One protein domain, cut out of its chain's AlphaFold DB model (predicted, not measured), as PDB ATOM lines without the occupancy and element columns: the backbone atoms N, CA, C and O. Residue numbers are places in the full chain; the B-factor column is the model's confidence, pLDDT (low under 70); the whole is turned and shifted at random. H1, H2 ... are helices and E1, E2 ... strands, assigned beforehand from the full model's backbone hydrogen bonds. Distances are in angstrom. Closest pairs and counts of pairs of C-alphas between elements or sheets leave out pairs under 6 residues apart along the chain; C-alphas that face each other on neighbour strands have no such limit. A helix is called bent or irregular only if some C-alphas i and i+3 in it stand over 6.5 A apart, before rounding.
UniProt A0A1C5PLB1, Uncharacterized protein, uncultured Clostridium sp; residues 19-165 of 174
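AT A GLANCE: This is residues 19 to 165 of the 174 residues of an uncharacterized protein of uncultured Clostridium sp (UniProt A0A1C5PLB1). What shape do these atoms make? A free-standing helix, H1, leads through a long winding link into a small head, in which the sheet of E1, E2 and E3 sits among loops with the short helix H2 at its border. From this head H3 runs out as an arm and meets the very long H4 near their ends, the two making a large L. What is it built of? The printed part has 147 residues, with four named helices and three named strands in the order H1 E1 E2 H2 E3 H3 H4; the sheet's order is E1 - E2 - E3, antiparallel, and the class is mostly helix. How does it fill space? It is extended, with a radius of gyration of the C-alphas of 27.5 A and spans of 88 by 45 by 38 A.

HOW THE PARTS SIT: Where does the first helix stand? H1, residues 21 to 32, touches no helix and is not on the sheet. How do the strands pair? E1, residues 59 to 62, and E2, residues 73 to 76, form a hairpin of antiparallel strands at 140 degrees, with N 60 and O 75 at 2.8 A. E3, residues 90 to 92, is antiparallel to E2 at 154 degrees, with N 74 and O 91 at 2.7 A. What is on the sheet? H2, residues 77 to 81, only grazes it with residues 77 to 80, and the closest C-alphas of E1 and H2 are those of Leu 59 and Ala 77, at 5.5 A. H3, residues 93 to 113, only grazes it with residues 93 to 96; the closest C-alphas of E2 and H3 are those of His 73 and Asn 93, at 4.9 A. How does the last helix stand, and what do the helix backbones show? H4, residues 115 to 163, is close to H3 but not clearly touching, about perpendicular at 88 degrees, and their closest C-alphas, of Ala 111 and Leu 118, are 6.7 A apart. Every O i to N i+4 pair is within hydrogen-bond range in H1, H2 and H4, and 16 of 17 are in H3.

IN THESE COORDINATES: Where does the first element begin? C-alpha 21 of H1 is at (82.858, 159.861, 99.992), and H1 measures 16.4 A from first to last C-alpha. How long are the last two helices? H3 measures 30.3 A from C-alpha 93 at (85.800, 120.960, 100.823); it is neither bent nor irregular, but only just, with C-alphas 105 and 108 at 6.0 A. H4 measures 71.0 A and ends with C-alpha 163 at (93.345, 197.159, 75.833).

THE WHOLE: How far does it reach? The two C-alphas farthest apart, of Gly 66 and Glu 164, are 89.4 A apart. Which parts stand free? Residues 19 to 34, 98 to 109, 112 to 117 and 120 to 165 do. Is anything long, missing or uncertain? The link from H1 to E1 is long, with 26 residues; the printed part has no cut, and no printed residue is under 70 in pLDDT.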
ATOM      1  N   ILE A  19      75.870 161.974 101.098       94.25
ATOM      2  CA  ILE A  19      76.714 161.188 102.002       94.25
ATOM      3  C   ILE A  19      78.176 161.483 101.687       94.25
ATOM      4  O   ILE A  19      78.503 161.830 100.551       94.25
ATOM      5  N   ASP A  20      79.046 161.344 102.679       92.56
ATOM      6  CA  ASP A  20      80.479 161.518 102.486       92.56
ATOM      7  C   ASP A  20      81.075 160.415 101.592       92.56
ATOM      8  O   ASP A  20      80.541 159.303 101.472       92.56
ATOM      9  N   GLN A  21      82.192 160.749 100.942       89.69
ATOM     10  CA  GLN A  21      82.858 159.861  99.992       89.69
ATOM     11  C   GLN A  21      83.341 158.567 100.661       89.69
ATOM     12  O   GLN A  21      83.200 157.494 100.082       89.69
ATOM     13  N   GLU A  22      83.841 158.648 101.897       93.19
ATOM     14  CA  GLU A  22      84.337 157.490 102.645       93.19
ATOM     15  C   GLU A  22      83.217 156.466 102.889       93.19
ATOM     16  O   GLU A  22      83.362 155.281 102.579       93.19
ATOM     17  N   THR A  23      82.053 156.920 103.353       95.06
ATOM     18  CA  THR A  23      80.858 156.093 103.543       95.06
ATOM     19  C   THR A  23      80.394 155.480 102.224       95.06
ATOM     20  O   THR A  23      80.047 154.294 102.183       95.06
ATOM     21  N   PHE A  24      80.395 156.253 101.131       93.06
ATOM     22  CA  PHE A  24      80.052 155.730  99.809       93.06
ATOM     23  C   PHE A  24      81.005 154.601  99.393       93.06
ATOM     24  O   PHE A  24      80.537 153.525  99.006       93.06
ATOM     25  N   ASP A  25      82.314 154.801  99.538       93.50
ATOM     26  CA  ASP A  25      83.349 153.835  99.162       93.50
ATOM     27  C   ASP A  25      83.277 152.550 100.004       93.50
ATOM     28  O   ASP A  25      83.370 151.437  99.467       93.50
ATOM     29  N   ILE A  26      83.017 152.674 101.311       92.62
ATOM     30  CA  ILE A  26      82.771 151.534 102.206       92.62
ATOM     31  C   ILE A  26      81.569 150.725 101.708       92.62
ATOM     32  O   ILE A  26      81.639 149.497 101.585       92.62
ATOM     33  N   VAL A  27      80.460 151.392 101.384       92.94
ATOM     34  CA  VAL A  27      79.253 150.717 100.895       92.94
ATOM     35  C   VAL A  27      79.498 150.050  99.541       92.94
ATOM     36  O   VAL A  27      79.046 148.918  99.351       92.94
ATOM     37  N   GLN A  28      80.219 150.687  98.610       93.06
ATOM     38  CA  GLN A  28      80.584 150.043  97.342       93.06
ATOM     39  C   GLN A  28      81.418 148.782  97.588       93.06
ATOM     40  O   GLN A  28      81.065 147.719  97.075       93.06
ATOM     41  N   SER A  29      82.416 148.852  98.471       87.69
ATOM     42  CA  SER A  29      83.252 147.705  98.855       87.69
ATOM     43  C   SER A  29      82.422 146.550  99.441       87.69
ATOM     44  O   SER A  29      82.580 145.385  99.064       87.69
ATOM     45  N   ILE A  30      81.457 146.852 100.319       86.56
ATOM     46  CA  ILE A  30      80.525 145.853 100.871       86.56
ATOM     47  C   ILE A  30      79.662 145.234  99.761       86.56
ATOM     48  O   ILE A  30      79.404 144.024  99.760       86.56
ATOM     49  N   ARG A  31      79.197 146.044  98.802       85.50
ATOM     50  CA  ARG A  31      78.367 145.574  97.683       85.50
ATOM     51  C   ARG A  31      79.145 144.670  96.733       85.50
ATOM     52  O   ARG A  31      78.577 143.671  96.291       85.50
ATOM     53  N   GLU A  32      80.417 144.957  96.475       82.81
ATOM     54  CA  GLU A  32      81.314 144.088  95.702       82.81
ATOM     55  C   GLU A  32      81.490 142.713  96.365       82.81
ATOM     56  O   GLU A  32      81.464 141.678  95.692       82.81
ATOM     57  N   GLY A  33      81.579 142.691  97.698       73.25
ATOM     58  CA  GLY A  33      81.657 141.468  98.501       73.25
ATOM     59  C   GLY A  33      80.333 140.710  98.662       73.25
ATOM     60  O   GLY A  33      80.327 139.587  99.182       73.25
ATOM     61  N   ARG A  34      79.191 141.274  98.229       73.62
ATOM     62  CA  ARG A  34      77.868 140.691  98.492       73.62
ATOM     63  C   ARG A  34      77.713 139.334  97.808       73.62
ATOM     64  O   ARG A  34      77.673 139.202  96.583       73.62
ATOM     65  N   ARG A  35      77.521 138.299  98.624       71.25
ATOM     66  CA  ARG A  35      77.240 136.941  98.151       71.25
ATOM     67  C   ARG A  35      75.774 136.825  97.747       71.25
ATOM     68  O   ARG A  35      74.871 137.194  98.493       71.25
ATOM     69  N   ARG A  36      75.524 136.300  96.547       70.75
ATOM     70  CA  ARG A  36      74.163 136.032  96.067       70.75
ATOM     71  C   ARG A  36      73.622 134.788  96.767       70.75
ATOM     72  O   ARG A  36      74.232 133.731  96.655       70.75
ATOM     73  N   LEU A  37      72.467 134.900  97.421       70.62
ATOM     74  CA  LEU A  37      71.721 133.741  97.918       70.62
ATOM     75  C   LEU A  37      71.413 132.787  96.762       70.62
ATOM     76  O   LEU A  37      70.972 133.210  95.689       70.62
ATOM     77  N   THR A  38      71.652 131.498  96.978       73.50
ATOM     78  CA  THR A  38      71.288 130.462  96.006       73.50
ATOM     79  C   THR A  38      70.016 129.753  96.445       73.50
ATOM     80  O   THR A  38      69.699 129.758  97.631       73.50
ATOM     81  N   PRO A  39      69.307 129.060  95.537       77.69
ATOM     82  CA  PRO A  39      68.180 128.200  95.918       77.69
ATOM     83  C   PRO A  39      68.539 127.107  96.944       77.69
ATOM     84  O   PRO A  39      67.657 126.470  97.516       77.69
ATOM     85  N   MET A  40      69.834 126.858  97.164       76.44
ATOM     86  CA  MET A  40      70.371 125.936  98.168       76.44
ATOM     87  C   MET A  40      70.743 126.631  99.491       76.44
ATOM     88  O   MET A  40      71.433 126.033 100.306       76.44
ATOM     89  N   GLY A  41      70.310 127.877  99.699       77.00
ATOM     90  CA  GLY A  41      70.619 128.674 100.884       77.00
ATOM     91  C   GLY A  41      71.874 129.530 100.713       77.00
ATOM     92  O   GLY A  41      72.208 129.982  99.604       77.00
ATOM     93  N   GLU A  42      72.559 129.764 101.831       71.12
ATOM     94  CA  GLU A  42      73.762 130.590 101.882       71.12
ATOM     95  C   GLU A  42      74.893 130.016 101.026       71.12
ATOM     96  O   GLU A  42      75.038 128.803 100.829       71.12
ATOM     97  N   MET A  43      75.673 130.928 100.446       73.81
ATOM     98  CA  MET A  43      76.846 130.565  99.667       73.81
ATOM     99  C   MET A  43      77.969 130.134 100.607       73.81
ATOM    100  O   MET A  43      78.226 130.843 101.581       73.81
ATOM    101  N   PRO A  44      78.681 129.041 100.303       79.50
ATOM    102  CA  PRO A  44      79.719 128.551 101.202       79.50
ATOM    103  C   PRO A  44      80.908 129.501 101.286       79.50
ATOM    104  O   PRO A  44      81.143 130.316 100.386       79.50
ATOM    105  N   VAL A  45      81.655 129.383 102.385       83.00
ATOM    106  CA  VAL A  45      82.616 130.398 102.837       83.00
ATOM    107  C   VAL A  45      83.684 130.711 101.793       83.00
ATOM    108  O   VAL A  45      84.011 131.879 101.593       83.00
ATOM    109  N   LEU A  46      84.156 129.688 101.084       87.44
ATOM    110  CA  LEU A  46      85.266 129.770 100.131       87.44
ATOM    111  C   LEU A  46      84.816 129.993  98.680       87.44
ATOM    112  O   LEU A  46      85.623 129.964  97.743       87.44
ATOM    113  N   SER A  47      83.521 130.212  98.455       80.19
ATOM    114  CA  SER A  47      82.999 130.437  97.112       80.19
ATOM    115  C   SER A  47      83.681 131.636  96.447       80.19
ATOM    116  O   SER A  47      83.646 132.747  96.971       80.19
ATOM    117  N   ARG A  48      84.182 131.430  95.220       77.38
ATOM    118  CA  ARG A  48      84.901 132.420  94.387       77.38
ATOM    119  C   ARG A  48      86.267 132.862  94.926       77.38
ATOM    120  O   ARG A  48      86.862 133.735  94.302       77.38
ATOM    121  N   MET A  49      86.754 132.270  96.015       87.81
ATOM    122  CA  MET A  49      88.079 132.565  96.574       87.81
ATOM    123  C   MET A  49      89.161 131.623  96.036       87.81
ATOM    124  O   MET A  49      90.334 131.972  96.041       87.81
ATOM    125  N   LEU A  50      88.769 130.441  95.553       91.44
ATOM    126  CA  LEU A  50      89.693 129.420  95.071       91.44
ATOM    127  C   LEU A  50      89.866 129.473  93.551       91.44
ATOM    128  O   LEU A  50      88.896 129.632  92.798       91.44
ATOM    129  N   PHE A  51      91.103 129.259  93.113       93.25
ATOM    130  CA  PHE A  51      91.512 129.262  91.713       93.25
ATOM    131  C   PHE A  51      92.264 127.976  91.375       93.25
ATOM    132  O   PHE A  51      92.941 127.384  92.212       93.25
ATOM    133  N   CYS A  52      92.113 127.533  90.135       92.88
ATOM    134  CA  CYS A  52      92.840 126.412  89.573       92.88
ATOM    135  C   CYS A  52      94.302 126.808  89.350       92.88
ATOM    136  O   CYS A  52      94.562 127.802  88.672       92.88
ATOM    137  N   ALA A  53      95.239 126.009  89.861       92.50
ATOM    138  CA  ALA A  53      96.669 126.235  89.661       92.50
ATOM    139  C   ALA A  53      97.092 126.092  88.187       92.50
ATOM    140  O   ALA A  53      97.943 126.843  87.724       92.50
ATOM    141  N   ASP A  54      96.458 125.184  87.438       92.44
ATOM    142  CA  ASP A  54      96.850 124.879  86.055       92.44
ATOM    143  C   ASP A  54      96.388 125.945  85.049       92.44
ATOM    144  O   ASP A  54      97.118 126.300  84.130       92.44
ATOM    145  N   CYS A  55      95.147 126.434  85.176       91.94
ATOM    146  CA  CYS A  55      94.543 127.333  84.181       91.94
ATOM    147  C   CYS A  55      94.132 128.707  84.725       91.94
ATOM    148  O   CYS A  55      93.560 129.506  83.986       91.94
ATOM    149  N   GLY A  56      94.335 128.972  86.019       91.94
ATOM    150  CA  GLY A  56      93.968 130.236  86.669       91.94
ATOM    151  C   GLY A  56      92.461 130.497  86.785       91.94
ATOM    152  O   GLY A  56      92.044 131.496  87.370       91.94
ATOM    153  N   ALA A  57      91.607 129.622  86.249       91.94
ATOM    154  CA  ALA A  57      90.164 129.790  86.340       91.94
ATOM    155  C   ALA A  57      89.650 129.521  87.759       91.94
ATOM    156  O   ALA A  57      90.220 128.735  88.511       91.94
ATOM    157  N   LYS A  58      88.520 130.134  88.122       91.56
ATOM    158  CA  LYS A  58      87.882 129.915  89.430       91.56
ATOM    159  C   LYS A  58      87.487 128.450  89.622       91.56
ATOM    160  O   LYS A  58      87.069 127.784  88.674       91.56
ATOM    161  N   LEU A  59      87.533 127.971  90.860       92.12
ATOM    162  CA  LEU A  59      86.933 126.690  91.212       92.12
ATOM    163  C   LEU A  59      85.443 126.874  91.531       92.12
ATOM    164  O   LEU A  59      85.044 127.791  92.254       92.12
ATOM    165  N   TYR A  60      84.604 125.997  90.985       89.81
ATOM    166  CA  TYR A  60      83.203 125.877  91.366       89.81
ATOM    167  C   TYR A  60      83.053 124.856  92.468       89.81
ATOM    168  O   TYR A  60      83.531 123.735  92.343       89.81
ATOM    169  N   GLN A  61      82.277 125.204  93.479       90.19
ATOM    170  CA  GLN A  61      81.813 124.227  94.441       90.19
ATOM    171  C   GLN A  61      80.646 123.421  93.878       90.19
ATOM    172  O   GLN A  61      79.718 123.962  93.262       90.19
ATOM    173  N   VAL A  62      80.695 122.121  94.111       90.25
ATOM    174  CA  VAL A  62      79.655 121.153  93.807       90.25
ATOM    175  C   VAL A  62      79.092 120.670  95.136       90.25
ATOM    176  O   VAL A  62      79.804 120.104  95.960       90.25
ATOM    177  N   ARG A  63      77.798 120.918  95.327       89.25
ATOM    178  CA  ARG A  63      77.023 120.491  96.491       89.25
ATOM    179  C   ARG A  63      75.634 120.060  96.050       89.25
ATOM    180  O   ARG A  63      75.133 120.547  95.032       89.25
ATOM    181  N   HIS A  64      75.001 119.186  96.822       88.44
ATOM    182  CA  HIS A  64      73.643 118.711  96.568       88.44
ATOM    183  C   HIS A  64      72.819 118.718  97.862       88.44
ATOM    184  O   HIS A  64      73.364 118.589  98.954       88.44
ATOM    185  N   ARG A  65      71.490 118.866  97.757       85.00
ATOM    186  CA  ARG A  65      70.609 118.758  98.932       85.00
ATOM    187  C   ARG A  65      70.682 117.331  99.486       85.00
ATOM    188  O   ARG A  65      70.547 116.378  98.722       85.00
ATOM    189  N   GLY A  66      70.894 117.197 100.792       85.75
ATOM    190  CA  GLY A  66      71.037 115.898 101.459       85.75
ATOM    191  C   GLY A  66      72.431 115.273 101.359       85.75
ATOM    192  O   GLY A  66      72.610 114.147 101.812       85.75
ATOM    193  N   TRP A  67      73.417 115.965 100.778       90.44
ATOM    194  CA  TRP A  67      74.815 115.582 100.964       90.44
ATOM    195  C   TRP A  67      75.318 116.072 102.315       90.44
ATOM    196  O   TRP A  67      74.975 117.165 102.763       90.44
ATOM    197  N   GLU A  68      76.145 115.245 102.937       90.38
ATOM    198  CA  GLU A  68      76.987 115.651 104.054       90.38
ATOM    199  C   GLU A  68      78.136 116.525 103.530       90.38
ATOM    200  O   GLU A  68      78.529 116.435 102.361       90.38
ATOM    201  N   HIS A  69      78.662 117.393 104.395       88.50
ATOM    202  CA  HIS A  69      79.686 118.381 104.036       88.50
ATOM    203  C   HIS A  69      80.978 117.746 103.490       88.50
ATOM    204  O   HIS A  69      81.653 118.315 102.635       88.50
ATOM    205  N   ASP A  70      81.291 116.521 103.909       91.12
ATOM    206  CA  ASP A  70      82.451 115.742 103.460       91.12
ATOM    207  C   ASP A  70      82.383 115.296 101.985       91.12
ATOM    208  O   ASP A  70      83.413 114.956 101.389       91.12
ATOM    209  N   LYS A  71      81.184 115.308 101.388       92.00
ATOM    210  CA  LYS A  71      80.931 114.973  99.974       92.00
ATOM    211  C   LYS A  71      80.985 116.199  99.065       92.00
ATOM    212  O   LYS A  71      81.074 116.060  97.838       92.00
ATOM    213  N   GLU A  72      80.942 117.401  99.636       92.69
ATOM    214  CA  GLU A  72      81.117 118.633  98.877       92.69
ATOM    215  C   GLU A  72      82.555 118.759  98.370       92.69
ATOM    216  O   GLU A  72      83.526 118.411  99.049       92.69
ATOM    217  N   HIS A  73      82.701 119.244  97.140       93.56
ATOM    218  CA  HIS A  73      84.008 119.374  96.512       93.56
ATOM    219  C   HIS A  73      84.058 120.534  95.521       93.56
ATOM    220  O   HIS A  73      83.050 120.976  94.969       93.56
ATOM    221  N   PHE A  74      85.268 121.002  95.259       93.75
ATOM    222  CA  PHE A  74      85.595 122.009  94.270       93.75
ATOM    223  C   PHE A  74      86.069 121.364  92.970       93.75
ATOM    224  O   PHE A  74      86.829 120.398  92.987       93.75
ATOM    225  N   VAL A  75      85.650 121.935  91.841       93.88
ATOM    226  CA  VAL A  75      86.051 121.529  90.487       93.88
ATOM    227  C   VAL A  75      86.434 122.743  89.650       93.88
ATOM    228  O   VAL A  75      85.831 123.813  89.774       93.88
ATOM    229  N   CYS A  76      87.401 122.585  88.751       93.88
ATOM    230  CA  CYS A  76      87.807 123.655  87.843       93.88
ATOM    231  C   CYS A  76      86.654 124.121  86.933       93.88
ATOM    232  O   CYS A  76      85.974 123.317  86.289       93.88
ATOM    233  N   ALA A  77      86.455 125.442  86.838       91.75
ATOM    234  CA  ALA A  77      85.467 126.047  85.949       91.75
ATOM    235  C   ALA A  77      85.672 125.713  84.477       91.75
ATOM    236  O   ALA A  77      84.695 125.419  83.785       91.75
ATOM    237  N   THR A  78      86.915 125.773  84.010       92.88
ATOM    238  CA  THR A  78      87.251 125.529  82.607       92.88
ATOM    239  C   THR A  78      86.964 124.084  82.242       92.88
ATOM    240  O   THR A  78      86.235 123.843  81.284       92.88
ATOM    241  N   TYR A  79      87.425 123.135  83.064       91.94
ATOM    242  CA  TYR A  79      87.159 121.710  82.864       91.94
ATOM    243  C   TYR A  79      85.657 121.396  82.853       91.94
ATOM    244  O   TYR A  79      85.166 120.686  81.979       91.94
ATOM    245  N   ARG A  80      84.896 121.970  83.795       88.56
ATOM    246  CA  ARG A  80      83.451 121.724  83.909       88.56
ATOM    247  C   ARG A  80      82.652 122.246  82.712       88.56
ATOM    248  O   ARG A  80      81.627 121.660  82.373       88.56
ATOM    249  N   LYS A  81      83.061 123.372  82.121       89.81
ATOM    250  CA  LYS A  81      82.324 124.026  81.025       89.81
ATOM    251  C   LYS A  81      82.770 123.562  79.643       89.81
ATOM    252  O   LYS A  81      81.941 123.482  78.743       89.81
ATOM    253  N   ILE A  82      84.062 123.300  79.469       88.88
ATOM    254  CA  ILE A  82      84.681 123.005  78.178       88.88
ATOM    255  C   ILE A  82      85.405 121.667  78.301       88.88
ATOM    256  O   ILE A  82      86.403 121.550  79.016       88.88
ATOM    257  N   LYS A  83      84.921 120.650  77.579       81.88
ATOM    258  CA  LYS A  83      85.603 119.351  77.512       81.88
ATOM    259  C   LYS A  83      87.023 119.544  76.972       81.88
ATOM    260  O   LYS A  83      87.194 120.112  75.901       81.88
ATOM    261  N   GLY A  84      88.019 119.074  77.722       84.38
ATOM    262  CA  GLY A  84      89.436 119.207  77.367       84.38
ATOM    263  C   GLY A  84      90.048 120.591  77.620       84.38
ATOM    264  O   GLY A  84      91.207 120.794  77.289       84.38
ATOM    265  N   GLY A  85      89.315 121.541  78.216       88.88
ATOM    266  CA  GLY A  85      89.842 122.885  78.485       88.88
ATOM    267  C   GLY A  85      90.793 122.980  79.689       88.88
ATOM    268  O   GLY A  85      91.466 123.991  79.854       88.88
ATOM    269  N   CYS A  86      90.830 121.967  80.559       93.56
ATOM    270  CA  CYS A  86      91.756 121.851  81.692       93.56
ATOM    271  C   CYS A  86      91.819 120.379  82.166       93.56
ATOM    272  O   CYS A  86      91.073 119.538  81.658       93.56
ATOM    273  N   SER A  87      92.690 120.069  83.129       88.25
ATOM    274  CA  SER A  87      92.790 118.762  83.785       88.25
ATOM    275  C   SER A  87      91.561 118.474  84.670       88.25
ATOM    276  O   SER A  87      90.936 119.381  85.230       88.25
ATOM    277  N   SER A  88      91.205 117.193  84.813       83.88
ATOM    278  CA  SER A  88      90.120 116.750  85.696       83.88
ATOM    279  C   SER A  88      90.613 116.625  87.137       83.88
ATOM    280  O   SER A  88      90.945 115.527  87.578       83.88
ATOM    281  N   HIS A  89      90.643 117.725  87.887       84.06
ATOM    282  CA  HIS A  89      90.903 117.691  89.328       84.06
ATOM    283  C   HIS A  89      89.663 118.084  90.131       84.06
ATOM    284  O   HIS A  89      88.897 118.983  89.765       84.06
ATOM    285  N   GLN A  90      89.488 117.381  91.248       89.69
ATOM    286  CA  GLN A  90      88.473 117.647  92.253       89.69
ATOM    287  C   GLN A  90      89.134 117.659  93.625       89.69
ATOM    288  O   GLN A  90      89.996 116.826  93.907       89.69
ATOM    289  N   ILE A  91      88.732 118.597  94.473       93.19
ATOM    290  CA  ILE A  91      89.291 118.745  95.818       93.19
ATOM    291  C   ILE A  91      88.126 118.824  96.789       93.19
ATOM    292  O   ILE A  91      87.246 119.663  96.615       93.19
ATOM    293  N   ARG A  92      88.083 117.948  97.794       93.81
ATOM    294  CA  ARG A  92      87.009 117.971  98.794       93.81
ATOM    295  C   ARG A  92      87.071 119.247  99.622       93.81
ATOM    296  O   ARG A  92      88.159 119.709  99.958       93.81
ATOM    297  N   ASN A  93      85.910 119.762 100.001       93.00
ATOM    298  CA  ASN A  93      85.800 120.960 100.823       93.00
ATOM    299  C   ASN A  93      86.560 120.833 102.137       93.00
ATOM    300  O   ASN A  93      87.386 121.684 102.445       93.00
ATOM    301  N   VAL A  94      86.331 119.728 102.847       94.56
ATOM    302  CA  VAL A  94      86.946 119.452 104.150       94.56
ATOM    303  C   VAL A  94      88.474 119.502 104.107       94.56
ATOM    304  O   VAL A  94      89.087 120.011 105.033       94.56
ATOM    305  N   VAL A  95      89.088 119.067 103.001       94.69
ATOM    306  CA  VAL A  95      90.550 119.100 102.827       94.69
ATOM    307  C   VAL A  95      91.043 120.533 102.646       94.69
ATOM    308  O   VAL A  95      92.045 120.925 103.233       94.69
ATOM    309  N   VAL A  96      90.336 121.338 101.846       93.94
ATOM    310  CA  VAL A  96      90.696 122.752 101.661       93.94
ATOM    311  C   VAL A  96      90.536 123.517 102.971       93.94
ATOM    312  O   VAL A  96      91.392 124.320 103.325       93.94
ATOM    313  N   GLU A  97      89.443 123.274 103.689       93.44
ATOM    314  CA  GLU A  97      89.151 123.925 104.962       93.44
ATOM    315  C   GLU A  97      90.177 123.568 106.039       93.44
ATOM    316  O   GLU A  97      90.607 124.457 106.767       93.44
ATOM    317  N   GLU A  98      90.611 122.309 106.108       95.06
ATOM    318  CA  GLU A  98      91.654 121.864 107.035       95.06
ATOM    319  C   GLU A  98      92.987 122.571 106.771       95.06
ATOM    320  O   GLU A  98      93.551 123.173 107.683       95.06
ATOM    321  N   VAL A  99      93.446 122.583 105.514       94.88
ATOM    322  CA  VAL A  99      94.696 123.259 105.128       94.88
ATOM    323  C   VAL A  99      94.611 124.762 105.394       94.88
ATOM    324  O   VAL A  99      95.544 125.354 105.930       94.88
ATOM    325  N   LEU A 100      93.485 125.396 105.056       94.44
ATOM    326  CA  LEU A 100      93.291 126.821 105.324       94.44
ATOM    327  C   LEU A 100      93.286 127.124 106.820       94.44
ATOM    328  O   LEU A 100      93.852 128.130 107.233       94.44
ATOM    329  N   LEU A 101      92.644 126.285 107.631       94.12
ATOM    330  CA  LEU A 101      92.595 126.476 109.075       94.12
ATOM    331  C   LEU A 101      93.982 126.340 109.705       94.12
ATOM    332  O   LEU A 101      94.312 127.113 110.606       94.12
ATOM    333  N   ASP A 102      94.781 125.386 109.231       95.31
ATOM    334  CA  ASP A 102      96.160 125.211 109.678       95.31
ATOM    335  C   ASP A 102      97.015 126.434 109.324       95.31
ATOM    336  O   ASP A 102      97.624 127.042 110.202       95.31
ATOM    337  N   GLU A 103      96.950 126.905 108.078       93.12
ATOM    338  CA  GLU A 103      97.692 128.093 107.642       93.12
ATOM    339  C   GLU A 103      97.239 129.372 108.369       93.12
ATOM    340  O   GLU A 103      98.069 130.174 108.802       93.12
ATOM    341  N   ILE A 104      95.934 129.545 108.617       92.38
ATOM    342  CA  ILE A 104      95.408 130.663 109.422       92.38
ATOM    343  C   ILE A 104      95.955 130.634 110.852       92.38
ATOM    344  O   ILE A 104      96.129 131.692 111.453       92.38
ATOM    345  N   ARG A 105      96.220 129.456 111.425       92.06
ATOM    346  CA  ARG A 105      96.819 129.325 112.765       92.06
ATOM    347  C   ARG A 105      98.332 129.498 112.736       92.06
ATOM    348  O   ARG A 105      98.898 130.070 113.671       92.06
ATOM    349  N   ARG A 106      98.971 129.037 111.665       91.25
ATOM    350  CA  ARG A 106     100.412 129.102 111.454       91.25
ATOM    351  C   ARG A 106     100.898 130.529 111.233       91.25
ATOM    352  O   ARG A 106     101.894 130.906 111.836       91.25
ATOM    353  N   ILE A 107     100.194 131.335 110.436       87.44
ATOM    354  CA  ILE A 107     100.612 132.712 110.117       87.44
ATOM    355  C   ILE A 107     100.786 133.571 111.389       87.44
ATOM    356  O   ILE A 107     101.858 134.147 111.557       87.44
ATOM    357  N   PRO A 108      99.823 133.637 112.332       85.31
ATOM    358  CA  PRO A 108     100.001 134.360 113.590       85.31
ATOM    359  C   PRO A 108     101.061 133.753 114.513       85.31
ATOM    360  O   PRO A 108     101.654 134.473 115.309       85.31
ATOM    361  N   ALA A 109     101.280 132.435 114.465       87.69
ATOM    362  CA  ALA A 109     102.343 131.798 115.240       87.69
ATOM    363  C   ALA A 109     103.723 132.216 114.715       87.69
ATOM    364  O   ALA A 109     104.517 132.753 115.479       87.69
ATOM    365  N   TYR A 110     103.934 132.104 113.401       83.88
ATOM    366  CA  TYR A 110     105.132 132.597 112.725       83.88
ATOM    367  C   TYR A 110     105.354 134.087 112.999       83.88
ATOM    368  O   TYR A 110     106.466 134.504 113.302       83.88
ATOM    369  N   ALA A 111     104.274 134.874 112.961       83.56
ATOM    370  CA  ALA A 111     104.311 136.301 113.237       83.56
ATOM    371  C   ALA A 111     104.809 136.645 114.645       83.56
ATOM    372  O   ALA A 111     105.532 137.620 114.816       83.56
ATOM    373  N   ARG A 112     104.426 135.851 115.650       85.06
ATOM    374  CA  ARG A 112     104.903 136.029 117.028       85.06
ATOM    375  C   ARG A 112     106.359 135.612 117.202       85.06
ATOM    376  O   ARG A 112     107.043 136.167 118.048       85.06
ATOM    377  N   GLU A 113     106.812 134.621 116.443       87.19
ATOM    378  CA  GLU A 113     108.189 134.121 116.515       87.19
ATOM    379  C   GLU A 113     109.182 135.028 115.769       87.19
ATOM    380  O   GLU A 113     110.342 135.103 116.159       87.19
ATOM    381  N   HIS A 114     108.721 135.738 114.734       86.81
ATOM    382  CA  HIS A 114     109.529 136.610 113.872       86.81
ATOM    383  C   HIS A 114     108.973 138.041 113.872       86.81
ATOM    384  O   HIS A 114     108.718 138.634 112.820       86.81
ATOM    385  N   GLU A 115     108.731 138.587 115.066       84.62
ATOM    386  CA  GLU A 115     108.139 139.919 115.226       84.62
ATOM    387  C   GLU A 115     109.008 141.002 114.568       84.62
ATOM    388  O   GLU A 115     108.487 141.836 113.827       84.62
ATOM    389  N   ASP A 116     110.331 140.934 114.740       84.94
ATOM    390  CA  ASP A 116     111.276 141.905 114.174       84.94
ATOM    391  C   ASP A 116     111.230 141.944 112.637       84.94
ATOM    392  O   ASP A 116     111.128 143.017 112.038       84.94
ATOM    393  N   GLU A 117     111.225 140.776 111.982       84.31
ATOM    394  CA  GLU A 117     111.124 140.677 110.517       84.31
ATOM    395  C   GLU A 117     109.786 141.220 110.005       84.31
ATOM    396  O   GLU A 117     109.713 141.861 108.950       84.31
ATOM    397  N   LEU A 118     108.702 140.986 110.749       83.62
ATOM    398  CA  LEU A 118     107.396 141.531 110.404       83.62
ATOM    399  C   LEU A 118     107.339 143.041 110.557       83.62
ATOM    400  O   LEU A 118     106.758 143.702 109.694       83.62
ATOM    401  N   VAL A 119     107.922 143.587 111.623       84.81
ATOM    402  CA  VAL A 119     108.015 145.032 111.827       84.81
ATOM    403  C   VAL A 119     108.802 145.656 110.681       84.81
ATOM    404  O   VAL A 119     108.315 146.602 110.063       84.81
ATOM    405  N   GLU A 120     109.946 145.089 110.302       88.00
ATOM    406  CA  GLU A 120     110.738 145.578 109.170       88.00
ATOM    407  C   GLU A 120     109.962 145.493 107.841       88.00
ATOM    408  O   GLU A 120     109.922 146.450 107.055       88.00
ATOM    409  N   MET A 121     109.258 144.386 107.591       84.81
ATOM    410  CA  MET A 121     108.415 144.236 106.402       84.81
ATOM    411  C   MET A 121     107.248 145.237 106.389       84.81
ATOM    412  O   MET A 121     106.926 145.812 105.346       84.81
ATOM    413  N   ALA A 122     106.598 145.463 107.529       85.56
ATOM    414  CA  ALA A 122     105.502 146.418 107.654       85.56
ATOM    415  C   ALA A 122     105.998 147.859 107.465       85.56
ATOM    416  O   ALA A 122     105.372 148.632 106.735       85.56
ATOM    417  N   MET A 123     107.146 148.201 108.055       88.25
ATOM    418  CA  MET A 123     107.787 149.510 107.923       88.25
ATOM    419  C   MET A 123     108.269 149.775 106.496       88.25
ATOM    420  O   MET A 123     108.091 150.875 105.981       88.25
ATOM    421  N   SER A 124     108.838 148.784 105.810       88.94
ATOM    422  CA  SER A 124     109.256 148.947 104.411       88.94
ATOM    423  C   SER A 124     108.057 149.105 103.466       88.94
ATOM    424  O   SER A 124     108.070 149.967 102.582       88.94
ATOM    425  N   LYS A 125     106.970 148.351 103.672       86.81
ATOM    426  CA  LYS A 125     105.712 148.531 102.922       86.81
ATOM    427  C   LYS A 125     105.066 149.890 103.186       86.81
ATOM    428  O   LYS A 125     104.617 150.540 102.244       86.81
ATOM    429  N   SER A 126     105.045 150.350 104.435       87.25
ATOM    430  CA  SER A 126     104.506 151.673 104.760       87.25
ATOM    431  C   SER A 126     105.378 152.782 104.171       87.25
ATOM    432  O   SER A 126     104.850 153.679 103.520       87.25
ATOM    433  N   ALA A 127     106.705 152.682 104.281       89.38
ATOM    434  CA  ALA A 127     107.643 153.638 103.699       89.38
ATOM    435  C   ALA A 127     107.532 153.704 102.169       89.38
ATOM    436  O   ALA A 127     107.531 154.792 101.596       89.38
ATOM    437  N   THR A 128     107.398 152.566 101.484       89.19
ATOM    438  CA  THR A 128     107.204 152.541 100.022       89.19
ATOM    439  C   THR A 128     105.866 153.156  99.609       89.19
ATOM    440  O   THR A 128     105.841 153.948  98.665       89.19
ATOM    441  N   ALA A 129     104.777 152.871 100.330       88.19
ATOM    442  CA  ALA A 129     103.474 153.496 100.098       88.19
ATOM    443  C   ALA A 129     103.504 155.017 100.346       88.19
ATOM    444  O   ALA A 129     103.038 155.784  99.503       88.19
ATOM    445  N   LEU A 130     104.123 155.459 101.447       88.56
ATOM    446  CA  LEU A 130     104.340 156.871 101.782       88.56
ATOM    447  C   LEU A 130     105.164 157.583 100.708       88.56
ATOM    448  O   LEU A 130     104.766 158.641 100.229       88.56
ATOM    449  N   ASN A 131     106.281 156.993 100.278       91.75
ATOM    450  CA  ASN A 131     107.129 157.557  99.227       91.75
ATOM    451  C   ASN A 131     106.384 157.670  97.892       91.75
ATOM    452  O   ASN A 131     106.539 158.664  97.178       91.75
ATOM    453  N   LYS A 132     105.556 156.674  97.551       91.88
ATOM    454  CA  LYS A 132     104.709 156.714  96.356       91.88
ATOM    455  C   LYS A 132     103.689 157.852  96.443       91.88
ATOM    456  O   LYS A 132     103.653 158.677  95.535       91.88
ATOM    457  N   SER A 133     102.947 157.938  97.546       90.81
ATOM    458  CA  SER A 133     101.971 159.008  97.786       90.81
ATOM    459  C   SER A 133     102.630 160.392  97.760       90.81
ATOM    460  O   SER A 133     102.143 161.300  97.091       90.81
ATOM    461  N   GLN A 134     103.803 160.547  98.382       91.38
ATOM    462  CA  GLN A 134     104.553 161.803  98.353       91.38
ATOM    463  C   GLN A 134     104.971 162.183  96.925       91.38
ATOM    464  O   GLN A 134     104.912 163.354  96.547       91.38
ATOM    465  N   ARG A 135     105.410 161.209  96.120       92.69
ATOM    466  CA  ARG A 135     105.790 161.440  94.721       92.69
ATOM    467  C   ARG A 135     104.587 161.837  93.869       92.69
ATOM    468  O   ARG A 135     104.720 162.725  93.030       92.69
ATOM    469  N   GLU A 136     103.445 161.191  94.074       93.50
ATOM    470  CA  GLU A 136     102.189 161.511  93.389       93.50
ATOM    471  C   GLU A 136     101.714 162.922  93.753       93.50
ATOM    472  O   GLU A 136     101.538 163.737  92.851       93.50
ATOM    473  N   GLY A 137     101.670 163.265  95.045       92.69
ATOM    474  CA  GLY A 137     101.297 164.608  95.501       92.69
ATOM    475  C   GLY A 137     102.247 165.706  95.007       92.69
ATOM    476  O   GLY A 137     101.800 166.767  94.579       92.69
ATOM    477  N   LYS A 138     103.566 165.455  94.972       94.50
ATOM    478  CA  LYS A 138     104.539 166.396  94.377       94.50
ATOM    479  C   LYS A 138     104.282 166.624  92.889       94.50
ATOM    480  O   LYS A 138     104.357 167.757  92.423       94.50
ATOM    481  N   ARG A 139     103.985 165.556  92.145       94.38
ATOM    482  CA  ARG A 139     103.699 165.631  90.708       94.38
ATOM    483  C   ARG A 139     102.398 166.385  90.436       94.38
ATOM    484  O   ARG A 139     102.332 167.149  89.477       94.38
ATOM    485  N   GLU A 140     101.376 166.158  91.251       94.62
ATOM    486  CA  GLU A 140     100.098 166.865  91.163       94.62
ATOM    487  C   GLU A 140     100.269 168.359  91.454       94.62
ATOM    488  O   GLU A 140      99.816 169.193  90.669       94.62
ATOM    489  N   LEU A 141     101.026 168.699  92.505       95.25
ATOM    490  CA  LEU A 141     101.375 170.082  92.828       95.25
ATOM    491  C   LEU A 141     102.079 170.771  91.653       95.25
ATOM    492  O   LEU A 141     101.668 171.855  91.254       95.25
ATOM    493  N   GLU A 142     103.094 170.134  91.062       96.44
ATOM    494  CA  GLU A 142     103.846 170.692  89.931       96.44
ATOM    495  C   GLU A 142     102.960 170.929  88.693       96.44
ATOM    496  O   GLU A 142     103.080 171.946  87.996       96.44
ATOM    497  N   GLN A 143     102.028 170.012  88.420       95.19
ATOM    498  CA  GLN A 143     101.057 170.165  87.336       95.19
ATOM    499  C   GLN A 143     100.086 171.315  87.604       95.19
ATOM    500  O   GLN A 143      99.855 172.134  86.710       95.19
ATOM    501  N   ALA A 144      99.559 171.414  88.827       93.69
ATOM    502  CA  ALA A 144      98.668 172.491  89.234       93.69
ATOM    503  C   ALA A 144      99.368 173.857  89.164       93.69
ATOM    504  O   ALA A 144      98.830 174.785  88.559       93.69
ATOM    505  N   THR A 145     100.601 173.980  89.666       95.88
ATOM    506  CA  THR A 145     101.374 175.234  89.602       95.88
ATOM    507  C   THR A 145     101.691 175.639  88.165       95.88
ATOM    508  O   THR A 145     101.562 176.807  87.805       95.88
ATOM    509  N   THR A 146     102.039 174.674  87.308       95.81
ATOM    510  CA  THR A 146     102.263 174.928  85.874       95.81
ATOM    511  C   THR A 146     100.972 175.346  85.172       95.81
ATOM    512  O   THR A 146     100.984 176.142  84.231       95.81
ATOM    513  N   ARG A 147      99.826 174.801  85.596       94.81
ATOM    514  CA  ARG A 147      98.526 175.182  85.046       94.81
ATOM    515  C   ARG A 147      98.145 176.601  85.455       94.81
ATOM    516  O   ARG A 147      97.684 177.339  84.587       94.81
ATOM    517  N   ILE A 148      98.366 176.965  86.717       95.62
ATOM    518  CA  ILE A 148      98.130 178.314  87.249       95.62
ATOM    519  C   ILE A 148      98.969 179.333  86.475       95.62
ATOM    520  O   ILE A 148      98.398 180.237  85.879       95.62
ATOM    521  N   SER A 149     100.280 179.121  86.336       96.06
ATOM    522  CA  SER A 149     101.145 180.071  85.616       96.06
ATOM    523  C   SER A 149     100.771 180.237  84.138       96.06
ATOM    524  O   SER A 149     100.816 181.339  83.581       96.06
ATOM    525  N   LYS A 150     100.339 179.151  83.480       94.50
ATOM    526  CA  LYS A 150      99.787 179.217  82.120       94.50
ATOM    527  C   LYS A 150      98.497 180.031  82.068       94.50
ATOM    528  O   LYS A 150      98.315 180.784  81.115       94.50
ATOM    529  N   LEU A 151      97.601 179.861  83.039       95.00
ATOM    530  CA  LEU A 151      96.370 180.644  83.126       95.00
ATOM    531  C   LEU A 151      96.678 182.122  83.364       95.00
ATOM    532  O   LEU A 151      96.136 182.938  82.630       95.00
ATOM    533  N   ASP A 152      97.600 182.458  84.267       94.81
ATOM    534  CA  ASP A 152      98.029 183.844  84.508       94.81
ATOM    535  C   ASP A 152      98.557 184.496  83.227       94.81
ATOM    536  O   ASP A 152      98.160 185.604  82.873       94.81
ATOM    537  N   THR A 153      99.378 183.768  82.464       94.50
ATOM    538  CA  THR A 153      99.902 184.247  81.174       94.50
ATOM    539  C   THR A 153      98.783 184.479  80.153       94.50
ATOM    540  O   THR A 153      98.803 185.461  79.414       94.50
ATOM    541  N   ILE A 154      97.811 183.563  80.076       93.25
ATOM    542  CA  ILE A 154      96.664 183.693  79.165       93.25
ATOM    543  C   ILE A 154      95.806 184.892  79.569       93.25
ATOM    544  O   ILE A 154      95.427 185.678  78.708       93.25
ATOM    545  N   ILE A 155      95.527 185.045  80.862       92.75
ATOM    546  CA  ILE A 155      94.743 186.152  81.408       92.75
ATOM    547  C   ILE A 155      95.434 187.483  81.104       92.75
ATOM    548  O   ILE A 155      94.788 188.391  80.589       92.75
ATOM    549  N   GLN A 156      96.744 187.584  81.341       92.25
ATOM    550  CA  GLN A 156      97.510 188.791  81.042       92.25
ATOM    551  C   GLN A 156      97.423 189.161  79.555       92.25
ATOM    552  O   GLN A 156      97.063 190.292  79.235       92.25
ATOM    553  N   LYS A 157      97.654 188.202  78.650       88.69
ATOM    554  CA  LYS A 157      97.524 188.433  77.202       88.69
ATOM    555  C   LYS A 157      96.113 188.846  76.798       88.69
ATOM    556  O   LYS A 157      95.958 189.749  75.988       88.69
ATOM    557  N   LEU A 158      95.082 188.222  77.374       87.69
ATOM    558  CA  LEU A 158      93.689 188.600  77.124       87.69
ATOM    559  C   LEU A 158      93.413 190.048  77.549       87.69
ATOM    560  O   LEU A 158      92.721 190.765  76.831       87.69
ATOM    561  N   TYR A 159      93.951 190.489  78.690       87.56
ATOM    562  CA  TYR A 159      93.835 191.882  79.123       87.56
ATOM    563  C   TYR A 159      94.591 192.839  78.196       87.56
ATOM    564  O   TYR A 159      94.024 193.857  77.804       87.56
ATOM    565  N   GLU A 160      95.827 192.509  77.815       88.00
ATOM    566  CA  GLU A 160      96.641 193.297  76.878       88.00
ATOM    567  C   GLU A 160      95.943 193.443  75.517       88.00
ATOM    568  O   GLU A 160      95.711 194.556  75.050       88.00
ATOM    569  N   ASP A 161      95.496 192.338  74.924       84.75
ATOM    570  CA  ASP A 161      94.783 192.325  73.646       84.75
ATOM    571  C   ASP A 161      93.424 193.061  73.716       84.75
ATOM    572  O   ASP A 161      92.986 193.659  72.728       84.75
ATOM    573  N   ASN A 162      92.746 193.052  74.873       82.75
ATOM    574  CA  ASN A 162      91.521 193.830  75.096       82.75
ATOM    575  C   ASN A 162      91.804 195.341  75.149       82.75
ATOM    576  O   ASN A 162      91.063 196.121  74.552       82.75
ATOM    577  N   ILE A 163      92.891 195.757  75.809       84.06
ATOM    578  CA  ILE A 163      93.345 197.159  75.833       84.06
ATOM    579  C   ILE A 163      93.755 197.619  74.427       84.06
ATOM    580  O   ILE A 163      93.422 198.731  74.024       84.06
ATOM    581  N   GLU A 164      94.414 196.753  73.656       82.19
ATOM    582  CA  GLU A 164      94.769 196.993  72.249       82.19
ATOM    583  C   GLU A 164      93.557 196.952  71.296       82.19
ATOM    584  O   GLU A 164      93.699 197.181  70.094       82.19
ATOM    585  N   GLY A 165      92.351 196.674  71.806       71.56
ATOM    586  CA  GLY A 165      91.106 196.706  71.041       71.56
ATOM    587  C   GLY A 165      90.895 195.516  70.101       71.56
ATOM    588  O   GLY A 165      89.931 195.526  69.335       71.56
TER     589      GLY A 165